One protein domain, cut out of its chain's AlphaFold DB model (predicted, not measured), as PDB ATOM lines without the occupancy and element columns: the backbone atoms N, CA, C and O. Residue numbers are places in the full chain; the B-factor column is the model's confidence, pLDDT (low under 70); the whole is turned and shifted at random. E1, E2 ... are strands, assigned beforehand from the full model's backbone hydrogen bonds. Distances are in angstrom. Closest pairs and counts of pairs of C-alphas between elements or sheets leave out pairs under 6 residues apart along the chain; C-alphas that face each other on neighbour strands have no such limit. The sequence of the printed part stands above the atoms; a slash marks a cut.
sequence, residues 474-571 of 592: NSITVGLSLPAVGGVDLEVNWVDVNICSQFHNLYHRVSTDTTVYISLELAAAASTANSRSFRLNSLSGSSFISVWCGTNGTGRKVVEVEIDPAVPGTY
ATOM      1  N   ASN A 474      51.160  91.668  75.105       74.25
ATOM      2  CA  ASN A 474      50.881  91.771  76.534       74.25
ATOM      3  C   ASN A 474      51.919  90.970  77.326       74.25
ATOM      4  O   ASN A 474      52.183  89.811  77.004       74.25
ATOM      5  N   SER A 475      52.492  91.578  78.362       79.75
ATOM      6  CA  SER A 475      53.530  90.950  79.181       79.75
ATOM      7  C   SER A 475      53.396  91.317  80.655       79.75
ATOM      8  O   SER A 475      52.851  92.363  81.007       79.75
ATOM      9  N   ILE A 476      53.877  90.435  81.527       82.12
ATOM     10  CA  ILE A 476      53.991  90.654  82.971       82.12
ATOM     11  C   ILE A 476      55.358  90.176  83.441       82.12
ATOM     12  O   ILE A 476      55.903  89.190  82.942       82.12
ATOM     13  N   THR A 477      55.906  90.903  84.404       78.56
ATOM     14  CA  THR A 477      57.116  90.562  85.143       78.56
ATOM     15  C   THR A 477      56.786  90.579  86.630       78.56
ATOM     16  O   THR A 477      56.185  91.540  87.110       78.56
ATOM     17  N   VAL A 478      57.171  89.531  87.354       84.00
ATOM     18  CA  VAL A 478      57.044  89.440  88.814       84.00
ATOM     19  C   VAL A 478      58.444  89.297  89.396       84.00
ATOM     20  O   VAL A 478      59.073  88.251  89.243       84.00
ATOM     21  N   GLY A 479      58.932  90.347  90.052       74.81
ATOM     22  CA  GLY A 479      60.052  90.242  90.980       74.81
ATOM     23  C   GLY A 479      59.556  89.635  92.291       74.81
ATOM     24  O   GLY A 479      58.575  90.120  92.856       74.81
ATOM     25  N   LEU A 480      60.209  88.574  92.759       86.75
ATOM     26  CA  LEU A 480      59.890  87.872  94.000       86.75
ATOM     27  C   LEU A 480      61.105  87.866  94.921       86.75
ATOM     28  O   LEU A 480      62.194  87.452  94.521       86.75
ATOM     29  N   SER A 481      60.901  88.273  96.172       79.88
ATOM     30  CA  SER A 481      61.920  88.203  97.218       79.88
ATOM     31  C   SER A 481      61.367  87.581  98.502       79.88
ATOM     32  O   SER A 481      60.163  87.611  98.762       79.88
ATOM     33  N   LEU A 482      62.266  86.985  99.289       85.62
ATOM     34  CA  LEU A 482      61.957  86.278 100.532       85.62
ATOM     35  C   LEU A 482      62.642  87.000 101.705       85.62
ATOM     36  O   LEU A 482      63.844  86.818 101.911       85.62
ATOM     37  N   PRO A 483      61.924  87.857 102.453       79.00
ATOM     38  CA  PRO A 483      62.505  88.615 103.555       79.00
ATOM     39  C   PRO A 483      62.984  87.711 104.696       79.00
ATOM     40  O   PRO A 483      62.318  86.748 105.067       79.00
ATOM     41  N   ALA A 484      64.085  88.089 105.354       75.81
ATOM     42  CA  ALA A 484      64.627  87.354 106.506       75.81
ATOM     43  C   ALA A 484      63.672  87.285 107.724       75.81
ATOM     44  O   ALA A 484      63.872  86.469 108.619       75.81
ATOM     45  N   VAL A 485      62.628  88.122 107.751       77.44
ATOM     46  CA  VAL A 485      61.546  88.106 108.755       77.44
ATOM     47  C   VAL A 485      60.369  87.187 108.379       77.44
ATOM     48  O   VAL A 485      59.388  87.121 109.115       77.44
ATOM     49  N   GLY A 486      60.462  86.479 107.250       82.56
ATOM     50  CA  GLY A 486      59.390  85.667 106.676       82.56
ATOM     51  C   GLY A 486      58.452  86.449 105.750       82.56
ATOM     52  O   GLY A 486      58.522  87.675 105.641       82.56
ATOM     53  N   GLY A 487      57.563  85.707 105.086       86.12
ATOM     54  CA  GLY A 487      56.663  86.214 104.047       86.12
ATOM     55  C   GLY A 487      57.250  86.143 102.635       86.12
ATOM     56  O   GLY A 487      58.328  85.593 102.412       86.12
ATOM     57  N   VAL A 488      56.505  86.696 101.680       87.44
ATOM     58  CA  VAL A 488      56.876  86.854 100.271       87.44
ATOM     59  C   VAL A 488      56.562  88.293  99.868       87.44
ATOM     60  O   VAL A 488      55.404  88.715  99.943       87.44
ATOM     61  N   ASP A 489      57.577  89.027  99.420       84.38
ATOM     62  CA  ASP A 489      57.417  90.383  98.893       84.38
ATOM     63  C   ASP A 489      57.466  90.314  97.352       84.38
ATOM     64  O   ASP A 489      58.401  89.743  96.777       84.38
ATOM     65  N   LEU A 490      56.441  90.863  96.686       86.31
ATOM     66  CA  LEU A 490      56.285  90.866  95.224       86.31
ATOM     67  C   LEU A 490      56.331  92.291  94.658       86.31
ATOM     68  O   LEU A 490      55.608  93.160  95.141       86.31
ATOM     69  N   GLU A 491      57.060  92.499  93.561       81.19
ATOM     70  CA  GLU A 491      56.929  93.671  92.681       81.19
ATOM     71  C   GLU A 491      56.429  93.196  91.309       81.19
ATOM     72  O   GLU A 491      57.122  92.469  90.597       81.19
ATOM     73  N   VAL A 492      55.195  93.562  90.953       82.06
ATOM     74  CA  VAL A 492      54.514  93.082  89.744       82.06
ATOM     75  C   VAL A 492      54.335  94.224  88.753       82.06
ATOM     76  O   VAL A 492      53.622  95.181  89.043       82.06
ATOM     77  N   ASN A 493      54.933  94.086  87.572       77.75
ATOM     78  CA  ASN A 493      54.962  95.070  86.486       77.75
ATOM     79  C   ASN A 493      54.303  94.479  85.230       77.75
ATOM     80  O   ASN A 493      54.541  93.308  84.928       77.75
ATOM     81  N   TRP A 494      53.520  95.245  84.463       82.75
ATOM     82  CA  TRP A 494      52.867  94.725  83.249       82.75
ATOM     83  C   TRP A 494      52.748  95.721  82.089       82.75
ATOM     84  O   TRP A 494      52.858  96.935  82.249       82.75
ATOM     85  N   VAL A 495      52.475  95.171  80.905       72.88
ATOM     86  CA  VAL A 495      52.179  95.885  79.661       72.88
ATOM     87  C   VAL A 495      50.871  95.339  79.083       72.88
ATOM     88  O   VAL A 495      50.761  94.140  78.828       72.88
ATOM     89  N   ASP A 496      49.892  96.217  78.841       72.50
ATOM     90  CA  ASP A 496      48.670  95.904  78.089       72.50
ATOM     91  C   ASP A 496      48.638  96.694  76.774       72.50
ATOM     92  O   ASP A 496      48.221  97.851  76.732       72.50
ATOM     93  N   VAL A 497      49.073  96.067  75.679       65.69
ATOM     94  CA  VAL A 497      49.150  96.705  74.350       65.69
ATOM     95  C   VAL A 497      47.768  96.966  73.751       65.69
ATOM     96  O   VAL A 497      47.625  97.777  72.842       65.69
ATOM     97  N   ASN A 498      46.745  96.298  74.288       69.31
ATOM     98  CA  ASN A 498      45.345  96.453  73.899       69.31
ATOM     99  C   ASN A 498      44.639  97.622  74.615       69.31
ATOM    100  O   ASN A 498      43.454  97.827  74.369       69.31
ATOM    101  N   ILE A 499      45.357  98.362  75.475       64.31
ATOM    102  CA  ILE A 499      44.931  99.558  76.224       64.31
ATOM    103  C   ILE A 499      43.678  99.330  77.090       64.31
ATOM    104  O   ILE A 499      42.540  99.303  76.619       64.31
ATOM    105  N   CYS A 500      43.872  99.241  78.404       71.81
ATOM    106  CA  CYS A 500      42.757  99.121  79.332       71.81
ATOM    107  C   CYS A 500      41.975 100.438  79.500       71.81
ATOM    108  O   CYS A 500      42.543 101.484  79.806       71.81
ATOM    109  N   SER A 501      40.647 100.369  79.358       70.12
ATOM    110  CA  SER A 501      39.694 101.466  79.606       70.12
ATOM    111  C   SER A 501      39.035 101.411  80.996       70.12
ATOM    112  O   SER A 501      38.085 102.142  81.274       70.12
ATOM    113  N   GLN A 502      39.521 100.522  81.864       72.94
ATOM    114  CA  GLN A 502      39.074 100.302  83.242       72.94
ATOM    115  C   GLN A 502      40.294 100.280  84.181       72.94
ATOM    116  O   GLN A 502      41.423 100.516  83.756       72.94
ATOM    117  N   PHE A 503      40.094  99.989  85.467       73.25
ATOM    118  CA  PHE A 503      41.208  99.785  86.395       73.25
ATOM    119  C   PHE A 503      41.884  98.425  86.175       73.25
ATOM    120  O   PHE A 503      41.205  97.411  85.981       73.25
ATOM    121  N   HIS A 504      43.215  98.396  86.259       84.38
ATOM    122  CA  HIS A 504      43.987  97.158  86.329       84.38
ATOM    123  C   HIS A 504      43.888  96.549  87.735       84.38
ATOM    124  O   HIS A 504      44.385  97.144  88.691       84.38
ATOM    125  N   ASN A 505      43.292  95.363  87.853       85.19
ATOM    126  CA  ASN A 505      43.242  94.590  89.097       85.19
ATOM    127  C   ASN A 505      44.198  93.396  89.011       85.19
ATOM    128  O   ASN A 505      44.291  92.756  87.957       85.19
ATOM    129  N   LEU A 506      44.873  93.065  90.113       90.75
ATOM    130  CA  LEU A 506      45.738  91.885  90.181       90.75
ATOM    131  C   LEU A 506      45.105  90.740  90.965       90.75
ATOM    132  O   LEU A 506      44.519  90.929  92.031       90.75
ATOM    133  N   TYR A 507      45.264  89.535  90.422       89.12
ATOM    134  CA  TYR A 507      44.672  88.319  90.955       89.12
ATOM    135  C   TYR A 507      45.677  87.168  91.006       89.12
ATOM    136  O   TYR A 507      46.347  86.872  90.012       89.12
ATOM    137  N   HIS A 508      45.712  86.478  92.147       90.50
ATOM    138  CA  HIS A 508      46.449  85.232  92.369       90.50
ATOM    139  C   HIS A 508      45.538  84.008  92.213       90.50
ATOM    140  O   HIS A 508      44.354  84.071  92.550       90.50
ATOM    141  N   ARG A 509      46.093  82.882  91.753       87.38
ATOM    142  CA  ARG A 509      45.490  81.544  91.889       87.38
ATOM    143  C   ARG A 509      46.556  80.455  92.062       87.38
ATOM    144  O   ARG A 509      47.729  80.680  91.771       87.38
ATOM    145  N   VAL A 510      46.141  79.278  92.536       83.50
ATOM    146  CA  VAL A 510      47.037  78.201  93.020       83.50
ATOM    147  C   VAL A 510      47.308  77.105  91.972       83.50
ATOM    148  O   VAL A 510      48.207  76.296  92.154       83.50
ATOM    149  N   SER A 511      46.558  77.056  90.866       79.25
ATOM    150  CA  SER A 511      46.910  76.236  89.693       79.25
ATOM    151  C   SER A 511      46.162  76.666  88.426       79.25
ATOM    152  O   SER A 511      45.160  77.389  88.497       79.25
ATOM    153  N   THR A 512      46.595  76.145  87.273       77.88
ATOM    154  CA  THR A 512      45.891  76.214  85.977       77.88
ATOM    155  C   THR A 512      44.432  75.772  86.049       77.88
ATOM    156  O   THR A 512      43.587  76.352  85.365       77.88
ATOM    157  N   ASP A 513      44.141  74.799  86.907       76.69
ATOM    158  CA  ASP A 513      42.857  74.097  86.975       76.69
ATOM    159  C   ASP A 513      41.887  74.791  87.946       76.69
ATOM    160  O   ASP A 513      40.679  74.555  87.928       76.69
ATOM    161  N   THR A 514      42.407  75.689  88.792       75.56
ATOM    162  CA  THR A 514      41.585  76.525  89.672       75.56
ATOM    163  C   THR A 514      40.984  77.717  88.925       75.56
ATOM    164  O   THR A 514      41.685  78.528  88.314       75.56
ATOM    165  N   THR A 515      39.661  77.852  89.036       73.44
ATOM    166  CA  THR A 515      38.883  79.037  88.631       73.44
ATOM    167  C   THR A 515      38.711  80.052  89.766       73.44
ATOM    168  O   THR A 515      38.153  81.127  89.553       73.44
ATOM    169  N   VAL A 516      39.187  79.733  90.974       81.62
ATOM    170  CA  VAL A 516      39.179  80.634  92.133       81.62
ATOM    171  C   VAL A 516      40.367  81.586  92.028       81.62
ATOM    172  O   VAL A 516      41.514  81.164  92.152       81.62
ATOM    173  N   TYR A 517      40.076  82.869  91.825       85.06
ATOM    174  CA  TYR A 517      41.063  83.945  91.809       85.06
ATOM    175  C   TYR A 517      40.915  84.814  93.066       85.06
ATOM    176  O   TYR A 517      39.835  85.332  93.349       85.06
ATOM    177  N   ILE A 518      42.008  85.004  93.801       86.06
ATOM    178  CA  ILE A 518      42.085  85.867  94.983       86.06
ATOM    179  C   ILE A 518      42.536  87.257  94.532       86.06
ATOM    180  O   ILE A 518      43.585  87.392  93.904       86.06
ATOM    181  N   SER A 519      41.750  88.291  94.842       86.50
ATOM    182  CA  SER A 519      42.133  89.681  94.570       86.50
ATOM    183  C   SER A 519      43.286  90.105  95.480       86.50
ATOM    184  O   SER A 519      43.162  90.039  96.703       86.50
ATOM    185  N   LEU A 520      44.391  90.563  94.890       85.81
ATOM    186  CA  LEU A 520      45.562  91.059  95.621       85.81
ATOM    187  C   LEU A 520      45.426  92.537  96.024       85.81
ATOM    188  O   LEU A 520      46.253  93.049  96.772       85.81
ATOM    189  N   GLU A 521      44.371  93.218  95.568       79.31
ATOM    190  CA  GLU A 521      44.130  94.655  95.763       79.31
ATOM    191  C   GLU A 521      44.183  95.098  97.236       79.31
ATOM    192  O   GLU A 521      44.696  96.173  97.536       79.31
ATOM    193  N   LEU A 522      43.713  94.255  98.164       72.38
ATOM    194  CA  LEU A 522      43.720  94.521  99.612       72.38
ATOM    195  C   LEU A 522      45.095  94.316 100.282       72.38
ATOM    196  O   LEU A 522      45.242  94.621 101.462       72.38
ATOM    197  N   ALA A 523      46.084  93.792  99.552       63.78
ATOM    198  CA  ALA A 523      47.451  93.545 100.017       63.78
ATOM    199  C   ALA A 523      48.500  94.419  99.295       63.78
ATOM    200  O   ALA A 523      49.704  94.194  99.441       63.78
ATOM    201  N   ALA A 524      48.058  95.392  98.489       65.94
ATOM    202  CA  ALA A 524      48.940  96.320  97.793       65.94
ATOM    203  C   ALA A 524      49.553  97.326  98.784       65.94
ATOM    204  O   ALA A 524      48.846  98.134  99.383       65.94
ATOM    205  N   ALA A 525      50.877  97.287  98.934       57.31
ATOM    206  CA  ALA A 525      51.649  98.236  99.734       57.31
ATOM    207  C   ALA A 525      51.985  99.519  98.948       57.31
ATOM    208  O   ALA A 525      52.112 100.589  99.537       57.31
ATOM    209  N   ALA A 526      52.107  99.413  97.620       55.94
ATOM    210  CA  ALA A 526      52.274 100.536  96.699       55.94
ATOM    211  C   ALA A 526      51.687 100.197  95.317       55.94
ATOM    212  O   ALA A 526      51.591  99.024  94.943       55.94
ATOM    213  N   SER A 527      51.309 101.215  94.539       61.62
ATOM    214  CA  SER A 527      50.747 101.041  93.193       61.62
ATOM    215  C   SER A 527      51.040 102.217  92.265       61.62
ATOM    216  O   SER A 527      50.953 103.371  92.679       61.62
ATOM    217  N   THR A 528      51.275 101.919  90.990       66.38
ATOM    218  CA  THR A 528      51.246 102.867  89.868       66.38
ATOM    219  C   THR A 528      50.180 102.428  88.851       66.38
ATOM    220  O   THR A 528      49.421 101.491  89.097       66.38
ATOM    221  N   ALA A 529      50.110 103.076  87.683       59.62
ATOM    222  CA  ALA A 529      49.193 102.680  86.609       59.62
ATOM    223  C   ALA A 529      49.458 101.265  86.041       59.62
ATOM    224  O   ALA A 529      48.509 100.601  85.615       59.62
ATOM    225  N   ASN A 530      50.727 100.826  86.040       64.44
ATOM    226  CA  ASN A 530      51.213  99.588  85.405       64.44
ATOM    227  C   ASN A 530      52.128  98.732  86.316       64.44
ATOM    228  O   ASN A 530      52.780  97.798  85.842       64.44
ATOM    229  N   SER A 531      52.204  99.052  87.613       75.25
ATOM    230  CA  SER A 531      52.928  98.254  88.607       75.25
ATOM    231  C   SER A 531      52.248  98.242  89.971       75.25
ATOM    232  O   SER A 531      51.551  99.195  90.325       75.25
ATOM    233  N   ARG A 532      52.470  97.186  90.763       81.62
ATOM    234  CA  ARG A 532      52.093  97.120  92.184       81.62
ATOM    235  C   ARG A 532      53.090  96.319  93.008       81.62
ATOM    236  O   ARG A 532      53.605  95.302  92.548       81.62
ATOM    237  N   SER A 533      53.287  96.751  94.247       79.25
ATOM    238  CA  SER A 533      54.090  96.052  95.250       79.25
ATOM    239  C   SER A 533      53.176  95.436  96.307       79.25
ATOM    240  O   SER A 533      52.279  96.115  96.811       79.25
ATOM    241  N   PHE A 534      53.406  94.175  96.663       84.88
ATOM    242  CA  PHE A 534      52.608  93.428  97.639       84.88
ATOM    243  C   PHE A 534      53.506  92.796  98.696       84.88
ATOM    244  O   PHE A 534      54.619  92.369  98.394       84.88
ATOM    245  N   ARG A 535      52.981  92.675  99.915       83.69
ATOM    246  CA  ARG A 535      53.631  91.977 101.026       83.69
ATOM    247  C   ARG A 535      52.688  90.912 101.564       83.69
ATOM    248  O   ARG A 535      51.621  91.231 102.082       83.69
ATOM    249  N   LEU A 536      53.055  89.647 101.380       84.44
ATOM    250  CA  LEU A 536      52.176  88.499 101.593       84.44
ATOM    251  C   LEU A 536      52.747  87.582 102.676       84.44
ATOM    252  O   LEU A 536      53.925  87.242 102.660       84.44
ATOM    253  N   ASN A 537      51.902  87.123 103.602       85.12
ATOM    254  CA  ASN A 537      52.336  86.226 104.684       85.12
ATOM    255  C   ASN A 537      52.818  84.860 104.160       85.12
ATOM    256  O   ASN A 537      53.673  84.229 104.774       85.12
ATOM    257  N   SER A 538      52.256  84.401 103.038       82.31
ATOM    258  CA  SER A 538      52.610  83.147 102.369       82.31
ATOM    259  C   SER A 538      51.987  83.072 100.973       82.31
ATOM    260  O   SER A 538      50.864  83.538 100.783       82.31
ATOM    261  N   LEU A 539      52.649  82.374 100.054       83.25
ATOM    262  CA  LEU A 539      52.061  81.805  98.834       83.25
ATOM    263  C   LEU A 539      52.384  80.299  98.787       83.25
ATOM    264  O   LEU A 539      53.275  79.842  99.503       83.25
ATOM    265  N   SER A 540      51.649  79.515  97.993       75.69
ATOM    266  CA  SER A 540      51.678  78.043  98.060       75.69
ATOM    267  C   SER A 540      51.769  77.387  96.682       75.69
ATOM    268  O   SER A 540      50.860  77.571  95.873       75.69
ATOM    269  N   GLY A 541      52.806  76.570  96.458       71.75
ATOM    270  CA  GLY A 541      53.035  75.844  95.197       71.75
ATOM    271  C   GLY A 541      53.191  76.764  93.979       71.75
ATOM    272  O   GLY A 541      53.251  77.984  94.142       71.75
ATOM    273  N   SER A 542      53.210  76.177  92.774       72.31
ATOM    274  CA  SER A 542      53.114  76.897  91.493       72.31
ATOM    275  C   SER A 542      51.967  77.904  91.522       72.31
ATOM    276  O   SER A 542      50.796  77.555  91.382       72.31
ATOM    277  N   SER A 543      52.300  79.167  91.747       84.56
ATOM    278  CA  SER A 543      51.329  80.237  91.913       84.56
ATOM    279  C   SER A 543      51.238  81.024  90.619       84.56
ATOM    280  O   SER A 543      52.241  81.276  89.966       84.56
ATOM    281  N   PHE A 544      50.037  81.443  90.244       91.00
ATOM    282  CA  PHE A 544      49.822  82.210  89.025       91.00
ATOM    283  C   PHE A 544      49.433  83.632  89.400       91.00
ATOM    284  O   PHE A 544      48.467  83.840  90.138       91.00
ATOM    285  N   ILE A 545      50.189  84.606  88.898       92.12
ATOM    286  CA  ILE A 545      49.893  86.033  89.047       92.12
ATOM    287  C   ILE A 545      49.341  86.532  87.716       92.12
ATOM    288  O   ILE A 545      49.988  86.412  86.675       92.12
ATOM    289  N   SER A 546      48.131  87.087  87.748       89.75
ATOM    290  CA  SER A 546      47.426  87.576  86.565       89.75
ATOM    291  C   SER A 546      46.994  89.028  86.719       89.75
ATOM    292  O   SER A 546      46.527  89.448  87.779       89.75
ATOM    293  N   VAL A 547      47.121  89.790  85.633       90.81
ATOM    294  CA  VAL A 547      46.617  91.166  85.534       90.81
ATOM    295  C   VAL A 547      45.333  91.149  84.724       90.81
ATOM    296  O   VAL A 547      45.262  90.523  83.664       90.81
ATOM    297  N   TRP A 548      44.317  91.854  85.208       89.44
ATOM    298  CA  TRP A 548      43.018  91.975  84.561       89.44
ATOM    299  C   TRP A 548      42.670  93.440  84.330       89.44
ATOM    300  O   TRP A 548      42.778  94.270  85.230       89.44
ATOM    301  N   CYS A 549      42.229  93.750  83.116       85.25
ATOM    302  CA  CYS A 549      41.574  95.004  82.793       85.25
ATOM    303  C   CYS A 549      40.107  94.897  83.224       85.25
ATOM    304  O   CYS A 549      39.341  94.163  82.595       85.25
ATOM    305  N   GLY A 550      39.736  95.577  84.309       82.44
ATOM    306  CA  GLY A 550      38.483  95.334  85.025       82.44
ATOM    307  C   GLY A 550      38.597  94.225  86.075       82.44
ATOM    308  O   GLY A 550      39.690  93.767  86.409       82.44
ATOM    309  N   THR A 551      37.461  93.804  86.627       81.44
ATOM    310  CA  THR A 551      37.372  92.727  87.628       81.44
ATOM    311  C   THR A 551      37.305  91.340  86.989       81.44
ATOM    312  O   THR A 551      36.796  91.175  85.882       81.44
ATOM    313  N   ASN A 552      37.775  90.313  87.698       76.50
ATOM    314  CA  ASN A 552      37.659  88.922  87.257       76.50
ATOM    315  C   ASN A 552      36.187  88.548  86.964       76.50
ATOM    316  O   ASN A 552      35.281  88.960  87.687       76.50
ATOM    317  N   GLY A 553      35.945  87.814  85.876       75.31
ATOM    318  CA  GLY A 553      34.605  87.407  85.428       75.31
ATOM    319  C   GLY A 553      33.826  88.443  84.597       75.31
ATOM    320  O   GLY A 553      32.906  88.053  83.885       75.31
ATOM    321  N   THR A 554      34.198  89.728  84.627       79.75
ATOM    322  CA  THR A 554      33.559  90.791  83.810       79.75
ATOM    323  C   THR A 554      34.543  91.611  82.972       79.75
ATOM    324  O   THR A 554      34.134  92.280  82.026       79.75
ATOM    325  N   GLY A 555      35.827  91.582  83.325       81.56
ATOM    326  CA  GLY A 555      36.934  92.221  82.624       81.56
ATOM    327  C   GLY A 555      37.744  91.250  81.761       81.56
ATOM    328  O   GLY A 555      37.478  90.049  81.702       81.56
ATOM    329  N   ARG A 556      38.780  91.773  81.101       88.38
ATOM    330  CA  ARG A 556      39.698  91.016  80.234       88.38
ATOM    331  C   ARG A 556      40.975  90.658  80.994       88.38
ATOM    332  O   ARG A 556      41.678  91.564  81.438       88.38
ATOM    333  N   LYS A 557      41.346  89.372  81.065       87.19
ATOM    334  CA  LYS A 557      42.707  88.984  81.479       87.19
ATOM    335  C   LYS A 557      43.702  89.567  80.470       87.19
ATOM    336  O   LYS A 557      43.600  89.299  79.275       87.19
ATOM    337  N   VAL A 558      44.617  90.404  80.946       85.31
ATOM    338  CA  VAL A 558      45.676  91.027  80.141       85.31
ATOM    339  C   VAL A 558      46.730  89.979  79.821       85.31
ATOM    340  O   VAL A 558      47.093  89.810  78.660       85.31
ATOM    341  N   VAL A 559      47.207  89.293  80.863       88.00
ATOM    342  CA  VAL A 559      48.324  88.344  80.844       88.00
ATOM    343  C   VAL A 559      48.386  87.608  82.195       88.00
ATOM    344  O   VAL A 559      47.762  88.030  83.174       88.00
ATOM    345  N   GLU A 560      49.127  86.505  82.252       90.19
ATOM    346  CA  GLU A 560      49.386  85.707  83.452       90.19
ATOM    347  C   GLU A 560      50.812  85.134  83.394       90.19
ATOM    348  O   GLU A 560      51.351  84.940  82.302       90.19
ATOM    349  N   VAL A 561      51.423  84.876  84.551       90.12
ATOM    350  CA  VAL A 561      52.717  84.186  84.674       90.12
ATOM    351  C   VAL A 561      52.698  83.230  85.865       90.12
ATOM    352  O   VAL A 561      52.095  83.536  86.896       90.12
ATOM    353  N   GLU A 562      53.348  82.079  85.708       90.62
ATOM    354  CA  GLU A 562      53.622  81.131  86.790       90.62
ATOM    355  C   GLU A 562      54.875  81.562  87.566       90.62
ATOM    356  O   GLU A 562      55.883  81.952  86.974       90.62
ATOM    357  N   ILE A 563      54.802  81.493  88.892       87.06
ATOM    358  CA  ILE A 563      55.891  81.776  89.826       87.06
ATOM    359  C   ILE A 563      56.061  80.592  90.782       87.06
ATOM    360  O   ILE A 563      55.070  79.977  91.185       87.06
ATOM    361  N   ASP A 564      57.298  80.311  91.200       86.88
ATOM    362  CA  ASP A 564      57.574  79.446  92.351       86.88
ATOM    363  C   ASP A 564      57.843  80.327  93.588       86.88
ATOM    364  O   ASP A 564      58.886  80.984  93.667       86.88
ATOM    365  N   PRO A 565      56.933  80.367  94.581       86.06
ATOM    366  CA  PRO A 565      57.135  81.140  95.800       86.06
ATOM    367  C   PRO A 565      58.311  80.694  96.674       86.06
ATOM    368  O   PRO A 565      58.668  81.427  97.591       86.06
ATOM    369  N   ALA A 566      58.899  79.518  96.438       83.44
ATOM    370  CA  ALA A 566      60.099  79.072  97.140       83.44
ATOM    371  C   ALA A 566      61.400  79.611  96.517       83.44
ATOM    372  O   ALA A 566      62.451  79.544  97.160       83.44
ATOM    373  N   VAL A 567      61.353  80.150  95.291       80.50
ATOM    374  CA  VAL A 567      62.536  80.583  94.534       80.50
ATOM    375  C   VAL A 567      62.479  82.099  94.279       80.50
ATOM    376  O   VAL A 567      61.673  82.556  93.462       80.50
ATOM    377  N   PRO A 568      63.325  82.910  94.948       76.25
ATOM    378  CA  PRO A 568      63.417  84.343  94.683       76.25
ATOM    379  C   PRO A 568      64.054  84.602  93.313       76.25
ATOM    380  O   PRO A 568      64.971  83.894  92.894       76.25
ATOM    381  N   GLY A 569      63.578  85.628  92.610       65.06
ATOM    382  CA  GLY A 569      63.993  85.920  91.239       65.06
ATOM    383  C   GLY A 569      62.952  86.708  90.448       65.06
ATOM    384  O   GLY A 569      62.005  87.254  91.012       65.06
ATOM    385  N   THR A 570      63.133  86.764  89.127       71.88
ATOM    386  CA  THR A 570      62.309  87.578  88.220       71.88
ATOM    387  C   THR A 570      61.613  86.697  87.188       71.88
ATOM    388  O   THR A 570      62.210  86.302  86.187       71.88
ATOM    389  N   TYR A 571      60.331  86.431  87.410       77.88
ATOM    390  CA  TYR A 571      59.473  85.654  86.515       77.88
ATOM    391  C   TYR A 571      58.917  86.540  85.400       77.88
ATOM    392  O   TYR A 571      58.598  87.705  85.642       77.88
TER     393      TYR A 571
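AT A GLANCE: This is residues 474 to 571 of the 592 residues of the protein "SH3 domain-containing protein" of Caldilineaceae bacterium SB0664_bin_27 (UniProt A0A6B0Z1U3). What does the domain look like? It is a sandwich of two strongly twisted sheets: a larger one of five strands has a smaller one of three over one of its faces, their planes nearly parallel and their strands crossed at 39 degrees. The chain passes between these two layers four times, at the links E2 to E3, E3 to E4, E5 to E6 and E7 to E8. What is it built of? The 98 printed residues include eight strands, E1 to E8 along the chain, and no named helix, an all-strand class; the sheets, in order E4, E5, E2, E1, E8 and E3, E6, E7, are each antiparallel. The whole is compact, with a radius of gyration of the C-alphas of 12.7 A and spans of 39 by 30 by 22 A.

HOW THE PARTS SIT: How is the larger sheet joined? E2, residues 488 to 495, and E1, residues 475 to 481, form a hairpin, with N 479 and O 491 2.8 A apart; E8, residues 569 to 571, is an edge strand beside E1, with N 480 and O 569 at 2.8 A. On the other side of E2 is E5, residues 531 to 536, with N 490 and O 534 at 2.9 A; its hairpin partner E4, residues 524 to 527, is the other edge strand, with N 525 and O 533 at 2.8 A. And the smaller sheet? E6, residues 543 to 549, is the inner strand, with E3, residues 504 to 509, and E7, residues 556 to 563, as its antiparallel neighbours: N 507 and O 546, between E3 and E6, are within hydrogen-bond range at 2.9 A, and N 558 and O 547, between E7 and E6, at 2.8 A; E6 and E7 form a hairpin. Where do the sheets come close? The closest C-alphas of E1 and E7 are those of Ser 475 and Val 559, 6.1 A apart; E3 and E5 are near each other, while E4 is apart from E3, E6 and E7.

IN THESE COORDINATES: Where can a reader find the strands? E1 begins with C-alpha 475 at (53.530, 90.950, 79.181), and E8 ends with C-alpha 571 at (59.473, 85.654, 86.515). How long are they? From first to last C-alpha, E2 measures 23.0 A, E7 21.0 A, E1 20.1 A, E6 19.9 A, E3 16.6 A and E5 16.3 A; E4 measures 6.8 A and E8 6.5 A.

THE WHOLE: How large is it? The two C-alphas farthest apart, those of Val 485 and Asn 498, are 39.3 A apart. Is it continuous? The printed part has no cut, and its one long link is E3 to E4, where residues 518 to 519 pair antiparallel with residues 507 to 508 of E3. Where is confidence low? The model's pLDDT is under 70 at residues 497 to 499, 523 to 530 and 569.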